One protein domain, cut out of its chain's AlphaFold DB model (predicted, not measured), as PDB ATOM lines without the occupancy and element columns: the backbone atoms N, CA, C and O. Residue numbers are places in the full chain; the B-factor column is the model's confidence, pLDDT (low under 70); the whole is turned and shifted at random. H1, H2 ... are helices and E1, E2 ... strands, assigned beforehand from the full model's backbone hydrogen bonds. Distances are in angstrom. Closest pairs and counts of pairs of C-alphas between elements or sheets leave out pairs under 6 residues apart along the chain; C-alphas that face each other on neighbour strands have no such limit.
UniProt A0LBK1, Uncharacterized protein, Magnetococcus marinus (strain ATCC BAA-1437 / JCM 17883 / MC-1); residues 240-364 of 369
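What this domain is: This is residues 240 to 364 of the 369 residues of an uncharacterized protein of Magnetococcus marinus (strain ATCC BAA-1437 / JCM 17883 / MC-1) (UniProt A0LBK1). Two crossed helices, H1 and H3, cover one face of a small four-stranded sheet; H1 lies in the middle of the domain, H2 packs on the first turns of H3, and the hairpin of E4 and E5 packs on H1 through E5. The 125 printed residues hold three named helices and six named strands, in the order E1 E2 E3 H1 H2 H3 E4 E5 E6. The mixed sheet runs E3 E2 E1 E6, E4 and E5 are antiparallel, and the class is mixed, helices and strands. The whole is compact, with a radius of gyration of the C-alphas of 14.0 A and spans of 38 by 35 by 25 A.

Where its parts are: E1, residues 240 to 243, begins at C-alpha 240 (243.893, 171.933, 180.656). E2 is residues 247 to 250 and E3 residues 253 to 257. H1, residues 261 to 279, is 26.4 A long; H2, residues 292 to 302, 15.5 A; H3, residues 310 to 332, 32.9 A. E4 is residues 342 to 346, E5 residues 352 to 356, and E6, residues 361 to 363, ends at C-alpha 363 (242.567, 176.572, 176.994).

How they stand to each other: E1, E2 and E3 form a meander, each strand the antiparallel neighbour of the one before; N 242 and O 249 are 2.9 A apart, N 255 and O 248 2.8 A. E6 is parallel to E1, with N 241 and O 362 at 2.9 A. H1 and H3 are on the same face, a two-layer arrangement of helices on one face of a sheet, at heights of 9.5 A and 9.4 A over the sheet. They touch about perpendicular, at 79 degrees, their closest C-alphas those of Gln 263 and Ser 316, 5.3 A. H2 touches H3 at 85 degrees, the closest C-alphas being those of Thr 296 and Ala 310, 5.6 A. In the hairpin E4 and E5, N 343 and O 355 are 2.8 A apart; the closest C-alphas of E5 and H1 are those of Arg 355 and Leu 270, 6.1 A. Every O i to N i+4 pair is within hydrogen-bond range in H1 and H3, and 6 of 7 in H2.

The domain as a whole: The C-alphas farthest apart, of Glu 305 and Gly 333, are 41.7 A apart. The printed part has no cut, and the link from H1 to H2 is long, 12 residues. The pLDDT is under 70 at residues 332 to 335, 338 and 347 to 350.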
ATOM      1  N   GLN A 240     244.951 171.797 181.652       88.25
ATOM      2  CA  GLN A 240     243.893 171.933 180.656       88.25
ATOM      3  C   GLN A 240     242.659 172.547 181.309       88.25
ATOM      4  O   GLN A 240     241.914 171.860 182.012       88.25
ATOM      5  N   VAL A 241     242.424 173.832 181.061       90.94
ATOM      6  CA  VAL A 241     241.318 174.570 181.670       90.94
ATOM      7  C   VAL A 241     240.196 174.766 180.658       90.94
ATOM      8  O   VAL A 241     240.412 175.193 179.521       90.94
ATOM      9  N   GLN A 242     238.979 174.435 181.076       91.25
ATOM     10  CA  GLN A 242     237.766 174.584 180.283       91.25
ATOM     11  C   GLN A 242     236.750 175.420 181.060       91.25
ATOM     12  O   GLN A 242     236.373 175.085 182.184       91.25
ATOM     13  N   TYR A 243     236.284 176.491 180.425       91.94
ATOM     14  CA  TYR A 243     235.234 177.356 180.943       91.94
ATOM     15  C   TYR A 243     233.896 177.053 180.269       91.94
ATOM     16  O   TYR A 243     233.813 177.003 179.038       91.94
ATOM     17  N   ARG A 244     232.840 176.918 181.070       86.75
ATOM     18  CA  ARG A 244     231.444 176.982 180.640       86.75
ATOM     19  C   ARG A 244     230.669 177.931 181.569       86.75
ATOM     20  O   ARG A 244     231.105 178.166 182.695       86.75
ATOM     21  N   PRO A 245     229.526 178.492 181.132       83.62
ATOM     22  CA  PRO A 245     228.739 179.417 181.957       83.62
ATOM     23  C   PRO A 245     228.279 178.835 183.304       83.62
ATOM     24  O   PRO A 245     227.964 179.580 184.226       83.62
ATOM     25  N   ASP A 246     228.226 177.510 183.405       87.19
ATOM     26  CA  ASP A 246     227.726 176.732 184.531       87.19
ATOM     27  C   ASP A 246     228.827 175.979 185.299       87.19
ATOM     28  O   ASP A 246     228.612 175.579 186.445       87.19
ATOM     29  N   GLU A 247     230.009 175.802 184.709       91.06
ATOM     30  CA  GLU A 247     231.101 175.050 185.324       91.06
ATOM     31  C   GLU A 247     232.496 175.495 184.865       91.06
ATOM     32  O   GLU A 247     232.712 175.952 183.742       91.06
ATOM     33  N   ILE A 248     233.478 175.287 185.739       92.31
ATOM     34  CA  ILE A 248     234.903 175.402 185.421       92.31
ATOM     35  C   ILE A 248     235.518 174.028 185.623       92.31
ATOM     36  O   ILE A 248     235.376 173.434 186.698       92.31
ATOM     37  N   ARG A 249     236.219 173.533 184.602       91.69
ATOM     38  CA  ARG A 249     236.953 172.272 184.670       91.69
ATOM     39  C   ARG A 249     238.448 172.491 184.532       91.69
ATOM     40  O   ARG A 249     238.883 173.290 183.708       91.69
ATOM     41  N   VAL A 250     239.214 171.718 185.289       89.12
ATOM     42  CA  VAL A 250     240.674 171.630 185.193       89.12
ATOM     43  C   VAL A 250     241.020 170.161 184.988       89.12
ATOM     44  O   VAL A 250     240.518 169.305 185.712       89.12
ATOM     45  N   ASN A 251     241.793 169.849 183.947       86.62
ATOM     46  CA  ASN A 251     242.162 168.481 183.564       86.62
ATOM     47  C   ASN A 251     240.947 167.534 183.437       86.62
ATOM     48  O   ASN A 251     241.001 166.352 183.774       86.62
ATOM     49  N   GLY A 252     239.823 168.073 182.945       82.75
ATOM     50  CA  GLY A 252     238.554 167.356 182.752       82.75
ATOM     51  C   GLY A 252     237.660 167.245 183.997       82.75
ATOM     52  O   GLY A 252     236.478 166.916 183.856       82.75
ATOM     53  N   GLN A 253     238.167 167.576 185.188       85.00
ATOM     54  CA  GLN A 253     237.421 167.524 186.446       85.00
ATOM     55  C   GLN A 253     236.713 168.848 186.730       85.00
ATOM     56  O   GLN A 253     237.318 169.911 186.641       85.00
ATOM     57  N   MET A 254     235.437 168.784 187.117       87.50
ATOM     58  CA  MET A 254     234.692 169.956 187.582       87.50
ATOM     59  C   MET A 254     235.271 170.451 188.907       87.50
ATOM     60  O   MET A 254     235.234 169.747 189.915       87.50
ATOM     61  N   VAL A 255     235.789 171.674 188.881       87.44
ATOM     62  CA  VAL A 255     236.312 172.387 190.046       87.44
ATOM     63  C   VAL A 255     235.225 173.258 190.654       87.44
ATOM     64  O   VAL A 255     235.002 173.245 191.860       87.44
ATOM     65  N   VAL A 256     234.522 173.999 189.800       87.50
ATOM     66  CA  VAL A 256     233.458 174.925 190.186       87.50
ATOM     67  C   VAL A 256     232.217 174.573 189.388       87.50
ATOM     68  O   VAL A 256     232.316 174.334 188.189       87.50
ATOM     69  N   GLY A 257     231.060 174.544 190.044       84.62
ATOM     70  CA  GLY A 257     229.762 174.350 189.397       84.62
ATOM     71  C   GLY A 257     228.788 175.484 189.719       84.62
ATOM     72  O   GLY A 257     229.102 176.374 190.511       84.62
ATOM     73  N   LEU A 258     227.574 175.402 189.170       81.25
ATOM     74  CA  LEU A 258     226.503 176.416 189.220       81.25
ATOM     75  C   LEU A 258     226.252 177.079 190.584       81.25
ATOM     76  O   LEU A 258     225.853 178.238 190.643       81.25
ATOM     77  N   LYS A 259     226.479 176.362 191.692       79.69
ATOM     78  CA  LYS A 259     226.270 176.881 193.056       79.69
ATOM     79  C   LYS A 259     227.276 177.969 193.463       79.69
ATOM     80  O   LYS A 259     227.047 178.656 194.452       79.69
ATOM     81  N   ALA A 260     228.366 178.133 192.721       86.81
ATOM     82  CA  ALA A 260     229.449 179.077 192.989       86.81
ATOM     83  C   ALA A 260     229.454 180.221 191.953       86.81
ATOM     84  O   ALA A 260     230.448 180.490 191.277       86.81
ATOM     85  N   ALA A 261     228.303 180.890 191.808       85.88
ATOM     86  CA  ALA A 261     228.074 181.910 190.782       85.88
ATOM     87  C   ALA A 261     229.066 183.087 190.855       85.88
ATOM     88  O   ALA A 261     229.515 183.572 189.818       85.88
ATOM     89  N   ALA A 262     229.450 183.522 192.059       85.44
ATOM     90  CA  ALA A 262     230.434 184.591 192.242       85.44
ATOM     91  C   ALA A 262     231.815 184.203 191.683       85.44
ATOM     92  O   ALA A 262     232.439 184.980 190.961       85.44
ATOM     93  N   GLN A 263     232.257 182.969 191.947       90.44
ATOM     94  CA  GLN A 263     233.522 182.430 191.447       90.44
ATOM     95  C   GLN A 263     233.497 182.286 189.920       90.44
ATOM     96  O   GLN A 263     234.454 182.675 189.255       90.44
ATOM     97  N   ILE A 264     232.385 181.799 189.356       91.25
ATOM     98  CA  ILE A 264     232.195 181.691 187.901       91.25
ATOM     99  C   ILE A 264     232.277 183.068 187.226       91.25
ATOM    100  O   ILE A 264     232.957 183.202 186.211       91.25
ATOM    101  N   ARG A 265     231.627 184.098 187.788       91.50
ATOM    102  CA  ARG A 265     231.635 185.468 187.234       91.50
ATOM    103  C   ARG A 265     233.041 186.064 187.201       91.50
ATOM    104  O   ARG A 265     233.454 186.613 186.183       91.50
ATOM    105  N   VAL A 266     233.768 185.950 188.310       93.56
ATOM    106  CA  VAL A 266     235.149 186.435 188.415       93.56
ATOM    107  C   VAL A 266     236.057 185.691 187.438       93.56
ATOM    108  O   VAL A 266     236.828 186.321 186.712       93.56
ATOM    109  N   PHE A 267     235.929 184.365 187.363       94.69
ATOM    110  CA  PHE A 267     236.710 183.572 186.426       94.69
ATOM    111  C   PHE A 267     236.419 183.945 184.975       94.69
ATOM    112  O   PHE A 267     237.351 184.093 184.199       94.69
ATOM    113  N   GLU A 268     235.153 184.157 184.604       94.50
ATOM    114  CA  GLU A 268     234.767 184.573 183.252       94.50
ATOM    115  C   GLU A 268     235.489 185.856 182.815       94.50
ATOM    116  O   GLU A 268     235.923 185.964 181.667       94.50
ATOM    117  N   ILE A 269     235.622 186.831 183.720       94.56
ATOM    118  CA  ILE A 269     236.304 188.102 183.446       94.56
ATOM    119  C   ILE A 269     237.786 187.852 183.137       94.56
ATOM    120  O   ILE A 269     238.269 188.277 182.084       94.56
ATOM    121  N   LEU A 270     238.476 187.110 184.010       95.19
ATOM    122  CA  LEU A 270     239.889 186.758 183.825       95.19
ATOM    123  C   LEU A 270     240.095 185.894 182.570       95.19
ATOM    124  O   LEU A 270     241.009 186.134 181.783       95.19
ATOM    125  N   TRP A 271     239.196 184.939 182.331       94.81
ATOM    126  CA  TRP A 271     239.227 184.029 181.190       94.81
ATOM    127  C   TRP A 271     239.068 184.763 179.858       94.81
ATOM    128  O   TRP A 271     239.816 184.511 178.916       94.81
ATOM    129  N   LYS A 272     238.142 185.725 179.767       92.94
ATOM    130  CA  LYS A 272     237.974 186.551 178.559       92.94
ATOM    131  C   LYS A 272     239.211 187.385 178.258       92.94
ATOM    132  O   LYS A 272     239.586 187.514 177.093       92.94
ATOM    133  N   GLN A 273     239.845 187.949 179.285       92.88
ATOM    134  CA  GLN A 273     241.076 188.709 179.104       92.88
ATOM    135  C   GLN A 273     242.227 187.809 178.635       92.88
ATOM    136  O   GLN A 273     242.958 188.183 177.716       92.88
ATOM    137  N   PHE A 274     242.350 186.620 179.224       93.50
ATOM    138  CA  PHE A 274     243.331 185.614 178.835       93.50
ATOM    139  C   PHE A 274     243.152 185.178 177.377       93.50
ATOM    140  O   PHE A 274     244.078 185.296 176.578       93.50
ATOM    141  N   LEU A 275     241.936 184.786 176.983       91.38
ATOM    142  CA  LEU A 275     241.645 184.412 175.597       91.38
ATOM    143  C   LEU A 275     241.906 185.560 174.619       91.38
ATOM    144  O   LEU A 275     242.417 185.323 173.529       91.38
ATOM    145  N   LYS A 276     241.608 186.807 175.004       90.88
ATOM    146  CA  LYS A 276     241.947 187.978 174.189       90.88
ATOM    147  C   LYS A 276     243.460 188.100 173.979       90.88
ATOM    148  O   LYS A 276     243.882 188.347 172.858       90.88
ATOM    149  N   GLY A 277     244.266 187.899 175.024       86.62
ATOM    150  CA  GLY A 277     245.729 187.915 174.908       86.62
ATOM    151  C   GLY A 277     246.269 186.807 174.001       86.62
ATOM    152  O   GLY A 277     247.111 187.082 173.150       86.62
ATOM    153  N   MET A 278     245.710 185.598 174.115       86.00
ATOM    154  CA  MET A 278     246.044 184.462 173.247       86.00
ATOM    155  C   MET A 278     245.690 184.734 171.778       86.00
ATOM    156  O   MET A 278     246.507 184.498 170.893       86.00
ATOM    157  N   LEU A 279     244.492 185.267 171.506       87.44
ATOM    158  CA  LEU A 279     244.047 185.611 170.148       87.44
ATOM    159  C   LEU A 279     244.868 186.749 169.524       87.44
ATOM    160  O   LEU A 279     245.025 186.795 168.307       87.44
ATOM    161  N   GLU A 280     245.392 187.656 170.348       88.44
ATOM    162  CA  GLU A 280     246.298 188.730 169.930       88.44
ATOM    163  C   GLU A 280     247.749 188.246 169.724       88.44
ATOM    164  O   GLU A 280     248.592 189.046 169.324       88.44
ATOM    165  N   GLY A 281     248.049 186.965 169.978       83.00
ATOM    166  CA  GLY A 281     249.383 186.385 169.790       83.00
ATOM    167  C   GLY A 281     250.436 186.928 170.757       83.00
ATOM    168  O   GLY A 281     251.610 187.006 170.402       83.00
ATOM    169  N   LYS A 282     250.023 187.353 171.956       84.31
ATOM    170  CA  LYS A 282     250.934 187.915 172.962       84.31
ATOM    171  C   LYS A 282     251.909 186.873 173.495       84.31
ATOM    172  O   LYS A 282     251.533 185.721 173.705       84.31
ATOM    173  N   LEU A 283     253.136 187.309 173.775       80.31
ATOM    174  CA  LEU A 283     254.096 186.526 174.549       80.31
ATOM    175  C   LEU A 283     253.673 186.483 176.023       80.31
ATOM    176  O   LEU A 283     252.917 187.342 176.477       80.31
ATOM    177  N   VAL A 284     254.175 185.494 176.768       77.56
ATOM    178  CA  VAL A 284     253.876 185.257 178.196       77.56
ATOM    179  C   VAL A 284     254.002 186.536 179.038       77.56
ATOM    180  O   VAL A 284     253.093 186.864 179.806       77.56
ATOM    181  N   ASP A 285     255.060 187.317 178.821       77.25
ATOM    182  CA  ASP A 285     255.331 188.546 179.578       77.25
ATOM    183  C   ASP A 285     254.380 189.706 179.230       77.25
ATOM    184  O   ASP A 285     254.162 190.609 180.040       77.25
ATOM    185  N   ASP A 286     253.731 189.653 178.064       83.12
ATOM    186  CA  ASP A 286     252.819 190.694 177.581       83.12
ATOM    187  C   ASP A 286     251.369 190.506 178.069       83.12
ATOM    188  O   ASP A 286     250.491 191.355 177.825       83.12
ATOM    189  N   PHE A 287     251.076 189.404 178.773       86.12
ATOM    190  CA  PHE A 287     249.767 189.179 179.386       86.12
ATOM    191  C   PHE A 287     249.533 190.158 180.538       86.12
ATOM    192  O   PHE A 287     250.111 190.059 181.621       86.12
ATOM    193  N   LYS A 288     248.625 191.109 180.302       87.12
ATOM    194  CA  LYS A 288     248.288 192.171 181.255       87.12
ATOM    195  C   LYS A 288     247.592 191.617 182.495       87.12
ATOM    196  O   LYS A 288     246.570 190.948 182.373       87.12
ATOM    197  N   ILE A 289     248.049 192.038 183.668       90.88
ATOM    198  CA  ILE A 289     247.311 191.860 184.922       90.88
ATOM    199  C   ILE A 289     246.033 192.714 184.945       90.88
ATOM    200  O   ILE A 289     245.990 193.821 184.390       90.88
ATOM    201  N   MET A 290     244.991 192.218 185.608       92.19
ATOM    202  CA  MET A 290     243.819 192.999 185.998       92.19
ATOM    203  C   MET A 290     243.893 193.339 187.478       92.19
ATOM    204  O   MET A 290     243.923 192.455 188.328       92.19
ATOM    205  N   THR A 291     243.909 194.635 187.786       91.25
ATOM    206  CA  THR A 291     243.865 195.090 189.177       91.25
ATOM    207  C   THR A 291     242.514 194.755 189.797       91.25
ATOM    208  O   THR A 291     241.515 194.576 189.090       91.25
ATOM    209  N   LEU A 292     242.480 194.669 191.123       89.38
ATOM    210  CA  LEU A 292     241.270 194.303 191.847       89.38
ATOM    211  C   LEU A 292     240.119 195.277 191.576       89.38
ATOM    212  O   LEU A 292     238.979 194.843 191.423       89.38
ATOM    213  N   GLU A 293     240.416 196.568 191.430       88.56
ATOM    214  CA  GLU A 293     239.436 197.604 191.094       88.56
ATOM    215  C   GLU A 293     238.804 197.314 189.730       88.56
ATOM    216  O   GLU A 293     237.586 197.257 189.612       88.56
ATOM    217  N   LYS A 294     239.618 196.987 188.713       92.75
ATOM    218  CA  LYS A 294     239.115 196.664 187.367       92.75
ATOM    219  C   LYS A 294     238.251 195.409 187.339       92.75
ATOM    220  O   LYS A 294     237.309 195.336 186.553       92.75
ATOM    221  N   ILE A 295     238.590 194.403 188.146       93.69
ATOM    222  CA  ILE A 295     237.764 193.195 188.265       93.69
ATOM    223  C   ILE A 295     236.454 193.551 188.969       93.69
ATOM    224  O   ILE A 295     235.397 193.130 188.512       93.69
ATOM    225  N   THR A 296     236.512 194.362 190.025       91.88
ATOM    226  CA  THR A 296     235.335 194.822 190.776       91.88
ATOM    227  C   THR A 296     234.373 195.590 189.885       91.88
ATOM    228  O   THR A 296     233.203 195.217 189.806       91.88
ATOM    229  N   ASP A 297     234.874 196.553 189.111       92.31
ATOM    230  CA  ASP A 297     234.083 197.296 188.128       92.31
ATOM    231  C   ASP A 297     233.444 196.352 187.097       92.31
ATOM    232  O   ASP A 297     232.255 196.450 186.788       92.31
ATOM    233  N   ALA A 298     234.207 195.377 186.588       92.31
ATOM    234  CA  ALA A 298     233.707 194.403 185.618       92.31
ATOM    235  C   ALA A 298     232.639 193.456 186.201       92.31
ATOM    236  O   ALA A 298     231.719 193.057 185.478       92.31
ATOM    237  N   VAL A 299     232.733 193.098 187.487       91.50
ATOM    238  CA  VAL A 299     231.704 192.313 188.189       91.50
ATOM    239  C   VAL A 299     230.463 193.173 188.447       91.50
ATOM    240  O   VAL A 299     229.358 192.722 188.150       91.50
ATOM    241  N   GLN A 300     230.629 194.414 188.916       91.50
ATOM    242  CA  GLN A 300     229.534 195.355 189.180       91.50
ATOM    243  C   GLN A 300     228.702 195.631 187.918       91.50
ATOM    244  O   GLN A 300     227.473 195.650 187.977       91.50
ATOM    245  N   LEU A 301     229.349 195.759 186.754       89.81
ATOM    246  CA  LEU A 301     228.671 195.919 185.460       89.81
ATOM    247  C   LEU A 301     227.793 194.719 185.078       89.81
ATOM    248  O   LEU A 301     226.801 194.878 184.368       89.81
ATOM    249  N   LYS A 302     228.152 193.512 185.522       86.31
ATOM    250  CA  LYS A 302     227.379 192.286 185.274       86.31
ATOM    251  C   LYS A 302     226.224 192.104 186.255       86.31
ATOM    252  O   LYS A 302     225.336 191.300 185.977       86.31
ATOM    253  N   VAL A 303     226.250 192.801 187.391       87.31
ATOM    254  CA  VAL A 303     225.279 192.638 188.478       87.31
ATOM    255  C   VAL A 303     224.915 194.014 189.050       87.31
ATOM    256  O   VAL A 303     225.305 194.344 190.166       87.31
ATOM    257  N   PRO A 304     224.178 194.849 188.295       80.75
ATOM    258  CA  PRO A 304     223.931 196.240 188.685       80.75
ATOM    259  C   PRO A 304     223.126 196.386 189.983       80.75
ATOM    260  O   PRO A 304     223.133 197.448 190.596       80.75
ATOM    261  N   GLU A 305     222.410 195.332 190.375       81.44
ATOM    262  CA  GLU A 305     221.498 195.312 191.521       81.44
ATOM    263  C   GLU A 305     222.191 194.954 192.849       81.44
ATOM    264  O   GLU A 305     221.626 195.187 193.915       81.44
ATOM    265  N   GLU A 306     223.412 194.409 192.808       82.06
ATOM    266  CA  GLU A 306     224.193 194.042 193.995       82.06
ATOM    267  C   GLU A 306     225.329 195.051 194.202       82.06
ATOM    268  O   GLU A 306     225.988 195.442 193.241       82.06
ATOM    269  N   VAL A 307     225.594 195.456 195.448       78.56
ATOM    270  CA  VAL A 307     226.797 196.242 195.763       78.56
ATOM    271  C   VAL A 307     227.985 195.290 195.804       78.56
ATOM    272  O   VAL A 307     228.067 194.427 196.680       78.56
ATOM    273  N   VAL A 308     228.899 195.446 194.850       83.75
ATOM    274  CA  VAL A 308     230.109 194.635 194.745       83.75
ATOM    275  C   VAL A 308     231.287 195.453 195.252       83.75
ATOM    276  O   VAL A 308     231.653 196.465 194.660       83.75
ATOM    277  N   ASP A 309     231.903 195.000 196.340       83.12
ATOM    278  CA  ASP A 309     233.142 195.584 196.843       83.12
ATOM    279  C   ASP A 309     234.374 194.746 196.452       83.12
ATOM    280  O   ASP A 309     234.298 193.562 196.099       83.12
ATOM    281  N   ALA A 310     235.543 195.382 196.532       80.81
ATOM    282  CA  ALA A 310     236.823 194.764 196.212       80.81
ATOM    283  C   ALA A 310     237.163 193.571 197.128       80.81
ATOM    284  O   ALA A 310     237.843 192.635 196.703       80.81
ATOM    285  N   VAL A 311     236.669 193.563 198.369       79.25
ATOM    286  CA  VAL A 311     236.921 192.495 199.349       79.25
ATOM    287  C   VAL A 311     236.168 191.221 198.956       79.25
ATOM    288  O   VAL A 311     236.742 190.133 198.970       79.25
ATOM    289  N   ILE A 312     234.908 191.335 198.535       82.00
ATOM    290  CA  ILE A 312     234.066 190.237 198.044       82.00
ATOM    291  C   ILE A 312     234.671 189.629 196.777       82.00
ATOM    292  O   ILE A 312     234.728 188.401 196.638       82.00
ATOM    293  N   VAL A 313     235.155 190.475 195.864       86.19
ATOM    294  CA  VAL A 313     235.812 190.031 194.629       86.19
ATOM    295  C   VAL A 313     237.105 189.290 194.951       86.19
ATOM    296  O   VAL A 313     237.281 188.166 194.480       86.19
ATOM    297  N   ARG A 314     237.958 189.847 195.819       83.94
ATOM    298  CA  ARG A 314     239.196 189.195 196.279       83.94
ATOM    299  C   ARG A 314     238.910 187.838 196.919       83.94
ATOM    300  O   ARG A 314     239.478 186.833 196.498       83.94
ATOM    301  N   ARG A 315     237.959 187.769 197.860       82.06
ATOM    302  CA  ARG A 315     237.526 186.505 198.489       82.06
ATOM    303  C   ARG A 315     237.033 185.493 197.460       82.06
ATOM    304  O   ARG A 315     237.289 184.299 197.598       82.06
ATOM    305  N   SER A 316     236.330 185.950 196.427       87.12
ATOM    306  CA  SER A 316     235.852 185.079 195.352       87.12
ATOM    307  C   SER A 316     237.002 184.521 194.511       87.12
ATOM    308  O   SER A 316     236.979 183.328 194.212       87.12
ATOM    309  N   ILE A 317     238.022 185.331 194.194       89.50
ATOM    310  CA  ILE A 317     239.246 184.883 193.507       89.50
ATOM    311  C   ILE A 317     240.005 183.863 194.362       89.50
ATOM    312  O   ILE A 317     240.347 182.789 193.873       89.50
ATOM    313  N   ASN A 318     240.226 184.147 195.645       81.94
ATOM    314  CA  ASN A 318     240.982 183.245 196.517       81.94
ATOM    315  C   ASN A 318     240.244 181.928 196.755       81.94
ATOM    316  O   ASN A 318     240.845 180.858 196.682       81.94
ATOM    317  N   ARG A 319     238.917 181.973 196.932       85.88
ATOM    318  CA  ARG A 319     238.104 180.754 197.011       85.88
ATOM    319  C   ARG A 319     238.217 179.923 195.738       85.88
ATOM    320  O   ARG A 319     238.314 178.705 195.819       85.88
ATOM    321  N   LEU A 320     238.221 180.573 194.579       89.00
ATOM    322  CA  LEU A 320     238.398 179.915 193.291       89.00
ATOM    323  C   LEU A 320     239.786 179.260 193.165       89.00
ATOM    324  O   LEU A 320     239.851 178.090 192.791       89.00
ATOM    325  N   ARG A 321     240.862 179.969 193.537       88.75
ATOM    326  CA  ARG A 321     242.240 179.438 193.581       88.75
ATOM    327  C   ARG A 321     242.333 178.203 194.482       88.75
ATOM    328  O   ARG A 321     242.812 177.162 194.040       88.75
ATOM    329  N   ASN A 322     241.762 178.269 195.684       84.12
ATOM    330  CA  ASN A 322     241.744 177.145 196.626       84.12
ATOM    331  C   ASN A 322     240.945 175.950 196.090       84.12
ATOM    332  O   ASN A 322     241.418 174.820 196.149       84.12
ATOM    333  N   MET A 323     239.768 176.188 195.498       85.75
ATOM    334  CA  MET A 323     238.970 175.119 194.887       85.75
ATOM    335  C   MET A 323     239.734 174.416 193.755       85.75
ATOM    336  O   MET A 323     239.683 173.191 193.660       85.75
ATOM    337  N   MET A 324     240.451 175.171 192.913       87.50
ATOM    338  CA  MET A 324     241.299 174.621 191.847       87.50
ATOM    339  C   MET A 324     242.444 173.783 192.413       87.50
ATOM    340  O   MET A 324     242.630 172.646 191.981       87.50
ATOM    341  N   MET A 325     243.151 174.318 193.407       85.44
ATOM    342  CA  MET A 325     244.246 173.636 194.089       85.44
ATOM    343  C   MET A 325     243.783 172.304 194.699       85.44
ATOM    344  O   MET A 325     244.357 171.256 194.410       85.44
ATOM    345  N   ASP A 326     242.690 172.318 195.468       83.25
ATOM    346  CA  ASP A 326     242.131 171.123 196.109       83.25
ATOM    347  C   ASP A 326     241.693 170.070 195.084       83.25
ATOM    348  O   ASP A 326     241.933 168.870 195.263       83.25
ATOM    349  N   ALA A 327     241.058 170.505 193.990       84.00
ATOM    350  CA  ALA A 327     240.578 169.608 192.947       84.00
ATOM    351  C   ALA A 327     241.729 168.900 192.219       84.00
ATOM    352  O   ALA A 327     241.666 167.682 192.040       84.00
ATOM    353  N   VAL A 328     242.781 169.639 191.847       81.56
ATOM    354  CA  VAL A 328     243.965 169.079 191.177       81.56
ATOM    355  C   VAL A 328     244.755 168.186 192.130       81.56
ATOM    356  O   VAL A 328     245.078 167.052 191.767       81.56
ATOM    357  N   LYS A 329     245.002 168.641 193.367       80.44
ATOM    358  CA  LYS A 329     245.724 167.869 194.392       80.44
ATOM    359  C   LYS A 329     245.065 166.513 194.633       80.44
ATOM    360  O   LYS A 329     245.745 165.492 194.690       80.44
ATOM    361  N   LYS A 330     243.729 166.483 194.708       78.94
ATOM    362  CA  LYS A 330     242.956 165.245 194.870       78.94
ATOM    363  C   LYS A 330     243.086 164.290 193.676       78.94
ATOM    364  O   LYS A 330     243.010 163.081 193.873       78.94
ATOM    365  N   GLN A 331     243.236 164.811 192.460       73.31
ATOM    366  CA  GLN A 331     243.271 164.009 191.235       73.31
ATOM    367  C   GLN A 331     244.666 163.458 190.926       73.31
ATOM    368  O   GLN A 331     244.791 162.304 190.523       73.31
ATOM    369  N   GLN A 332     245.699 164.289 191.070       68.44
ATOM    370  CA  GLN A 332     247.053 163.975 190.606       68.44
ATOM    371  C   GLN A 332     247.997 163.561 191.737       68.44
ATOM    372  O   GLN A 332     249.050 162.999 191.461       68.44
ATOM    373  N   GLY A 333     247.652 163.844 193.001       61.53
ATOM    374  CA  GLY A 333     248.544 163.615 194.143       61.53
ATOM    375  C   GLY A 333     249.814 164.475 194.125       61.53
ATOM    376  O   GLY A 333     250.657 164.328 195.004       61.53
ATOM    377  N   LEU A 334     249.946 165.367 193.140       57.34
ATOM    378  CA  LEU A 334     251.070 166.273 192.975       57.34
ATOM    379  C   LEU A 334     250.805 167.603 193.700       57.34
ATOM    380  O   LEU A 334     249.648 168.028 193.815       57.34
ATOM    381  N   PRO A 335     251.864 168.263 194.193       59.91
ATOM    382  CA  PRO A 335     251.778 169.626 194.692       59.91
ATOM    383  C   PRO A 335     251.441 170.574 193.530       59.91
ATOM    384  O   PRO A 335     252.129 170.594 192.518       59.91
ATOM    385  N   ILE A 336     250.353 171.329 193.675       72.19
ATOM    386  CA  ILE A 336     249.981 172.464 192.820       72.19
ATOM    387  C   ILE A 336     250.092 173.726 193.679       72.19
ATOM    388  O   ILE A 336     249.652 173.717 194.832       72.19
ATOM    389  N   GLN A 337     250.665 174.797 193.133       73.56
ATOM    390  CA  GLN A 337     250.758 176.082 193.821       73.56
ATOM    391  C   GLN A 337     249.482 176.909 193.620       73.56
ATOM    392  O   GLN A 337     248.740 176.749 192.648       73.56
ATOM    393  N   GLN A 338     249.224 177.839 194.537       68.81
ATOM    394  CA  GLN A 338     248.036 178.700 194.497       68.81
ATOM    395  C   GLN A 338     248.006 179.614 193.250       68.81
ATOM    396  O   GLN A 338     246.927 180.021 192.810       68.81
ATOM    397  N   ASP A 339     249.175 179.896 192.662       81.56
ATOM    398  CA  ASP A 339     249.367 180.726 191.464       81.56
ATOM    399  C   ASP A 339     249.479 179.936 190.149       81.56
ATOM    400  O   ASP A 339     249.595 180.523 189.072       81.56
ATOM    401  N   SER A 340     249.375 178.603 190.186       83.69
ATOM    402  CA  SER A 340     249.583 177.778 188.989       83.69
ATOM    403  C   SER A 340     248.527 177.985 187.887       83.69
ATOM    404  O   SER A 340     248.798 177.729 186.720       83.69
ATOM    405  N   ILE A 341     247.311 178.437 188.227       88.88
ATOM    406  CA  ILE A 341     246.221 178.675 187.253       88.88
ATOM    407  C   ILE A 341     245.802 180.145 187.219       88.88
ATOM    408  O   ILE A 341     245.611 180.707 186.140       88.88
ATOM    409  N   ILE A 342     245.639 180.771 188.387       91.19
ATOM    410  CA  ILE A 342     245.352 182.202 188.522       91.19
ATOM    411  C   ILE A 342     246.481 182.805 189.347       91.19
ATOM    412  O   ILE A 342     246.558 182.542 190.543       91.19
ATOM    413  N   GLU A 343     247.311 183.618 188.707       88.12
ATOM    414  CA  GLU A 343     248.448 184.284 189.336       88.12
ATOM    415  C   GLU A 343     247.994 185.575 190.027       88.12
ATOM    416  O   GLU A 343     247.195 186.334 189.464       88.12
ATOM    417  N   ASN A 344     248.545 185.854 191.209       86.81
ATOM    418  CA  ASN A 344     248.527 187.162 191.860       86.81
ATOM    419  C   ASN A 344     249.910 187.823 191.717       86.81
ATOM    420  O   ASN A 344     250.852 187.471 192.418       86.81
ATOM    421  N   ILE A 345     250.044 188.778 190.793       82.00
ATOM    422  CA  ILE A 345     251.341 189.355 190.409       82.00
ATOM    423  C   ILE A 345     251.417 190.820 190.810       82.00
ATOM    424  O   ILE A 345     250.508 191.608 190.528       82.00
ATOM    425  N   LYS A 346     252.565 191.207 191.368       79.00
ATOM    426  CA  LYS A 346     252.972 192.597 191.568       79.00
ATOM    427  C   LYS A 346     253.972 192.998 190.484       79.00
ATOM    428  O   LYS A 346     255.047 192.426 190.361       79.00
ATOM    429  N   THR A 347     253.608 193.976 189.665       69.81
ATOM    430  CA  THR A 347     254.498 194.515 188.623       69.81
ATOM    431  C   THR A 347     255.615 195.358 189.235       69.81
ATOM    432  O   THR A 347     255.442 195.938 190.306       69.81
ATOM    433  N   ALA A 348     256.720 195.545 188.502       60.44
ATOM    434  CA  ALA A 348     257.825 196.430 188.900       60.44
ATOM    435  C   ALA A 348     257.389 197.884 189.190       60.44
ATOM    436  O   ALA A 348     258.066 198.616 189.900       60.44
ATOM    437  N   ARG A 349     256.232 198.311 188.662       61.78
ATOM    438  CA  ARG A 349     255.625 199.628 188.930       61.78
ATOM    439  C   ARG A 349     254.733 199.644 190.181       61.78
ATOM    440  O   ARG A 349     253.988 200.598 190.379       61.78
ATOM    441  N   GLY A 350     254.750 198.577 190.980       66.25
ATOM    442  CA  GLY A 350     253.985 198.432 192.218       66.25
ATOM    443  C   GLY A 350     252.513 198.053 192.037       66.25
ATOM    444  O   GLY A 350     251.838 197.796 193.027       66.25
ATOM    445  N   ALA A 351     251.999 197.983 190.802       72.38
ATOM    446  CA  ALA A 351     250.615 197.578 190.564       72.38
ATOM    447  C   ALA A 351     250.456 196.069 190.783       72.38
ATOM    448  O   ALA A 351     251.162 195.288 190.140       72.38
ATOM    449  N   GLN A 352     249.520 195.688 191.651       84.19
ATOM    450  CA  GLN A 352     249.161 194.304 191.946       84.19
ATOM    451  C   GLN A 352     247.850 193.926 191.253       84.19
ATOM    452  O   GLN A 352     246.924 194.737 191.147       84.19
ATOM    453  N   GLY A 353     247.758 192.696 190.764       89.62
ATOM    454  CA  GLY A 353     246.545 192.215 190.126       89.62
ATOM    455  C   GLY A 353     246.595 190.741 189.778       89.62
ATOM    456  O   GLY A 353     247.575 190.049 190.033       89.62
ATOM    457  N   TYR A 354     245.516 190.287 189.157       91.88
ATOM    458  CA  TYR A 354     245.299 188.889 188.831       91.88
ATOM    459  C   TYR A 354     245.343 188.665 187.324       91.88
ATOM    460  O   TYR A 354     244.895 189.517 186.549       91.88
ATOM    461  N   ARG A 355     245.841 187.505 186.904       92.25
ATOM    462  CA  ARG A 355     245.695 187.003 185.531       92.25
ATOM    463  C   ARG A 355     245.636 185.477 185.523       92.25
ATOM    464  O   ARG A 355     246.020 184.836 186.493       92.25
ATOM    465  N   ILE A 356     245.138 184.898 184.434       94.06
ATOM    466  CA  ILE A 356     245.322 183.461 184.179       94.06
ATOM    467  C   ILE A 356     246.784 183.237 183.801       94.06
ATOM    468  O   ILE A 356     247.294 184.001 182.982       94.06
ATOM    469  N   ASN A 357     247.413 182.207 184.369       90.56
ATOM    470  CA  ASN A 357     248.810 181.870 184.114       90.56
ATOM    471  C   ASN A 357     249.008 181.468 182.638       90.56
ATOM    472  O   ASN A 357     248.549 180.394 182.243       90.56
ATOM    473  N   PRO A 358     249.671 182.287 181.801       88.12
ATOM    474  CA  PRO A 358     249.796 181.992 180.376       88.12
ATOM    475  C   PRO A 358     250.846 180.922 180.058       88.12
ATOM    476  O   PRO A 358     250.854 180.411 178.941       88.12
ATOM    477  N   LEU A 359     251.715 180.582 181.015       85.12
ATOM    478  CA  LEU A 359     252.720 179.532 180.870       85.12
ATOM    479  C   LEU A 359     252.124 178.153 181.174       85.12
ATOM    480  O   LEU A 359     252.370 177.190 180.452       85.12
ATOM    481  N   LEU A 360     251.318 178.066 182.235       87.00
ATOM    482  CA  LEU A 360     250.836 176.792 182.768       87.00
ATOM    483  C   LEU A 360     249.407 176.439 182.343       87.00
ATOM    484  O   LEU A 360     248.986 175.303 182.544       87.00
ATOM    485  N   VAL A 361     248.632 177.358 181.756       89.50
ATOM    486  CA  VAL A 361     247.231 177.095 181.381       89.50
ATOM    487  C   VAL A 361     247.062 176.905 179.877       89.50
ATOM    488  O   VAL A 361     247.269 177.820 179.083       89.50
ATOM    489  N   LEU A 362     246.542 175.737 179.487       87.94
ATOM    490  CA  LEU A 362     246.069 175.470 178.128       87.94
ATOM    491  C   LEU A 362     244.542 175.586 178.047       87.94
ATOM    492  O   LEU A 362     243.832 174.803 178.692       87.94
ATOM    493  N   PRO A 363     244.000 176.499 177.218       86.25
ATOM    494  CA  PRO A 363     242.567 176.572 176.994       86.25
ATOM    495  C   PRO A 363     242.090 175.368 176.179       86.25
ATOM    496  O   PRO A 363     242.546 175.129 175.060       86.25
ATOM    497  N   ARG A 364     241.124 174.616 176.716       81.00
ATOM    498  CA  ARG A 364     240.471 173.523 175.989       81.00
ATOM    499  C   ARG A 364     239.133 173.998 175.431       81.00
ATOM    500  O   ARG A 364     238.279 174.476 176.179       81.00
TER     501      ARG A 364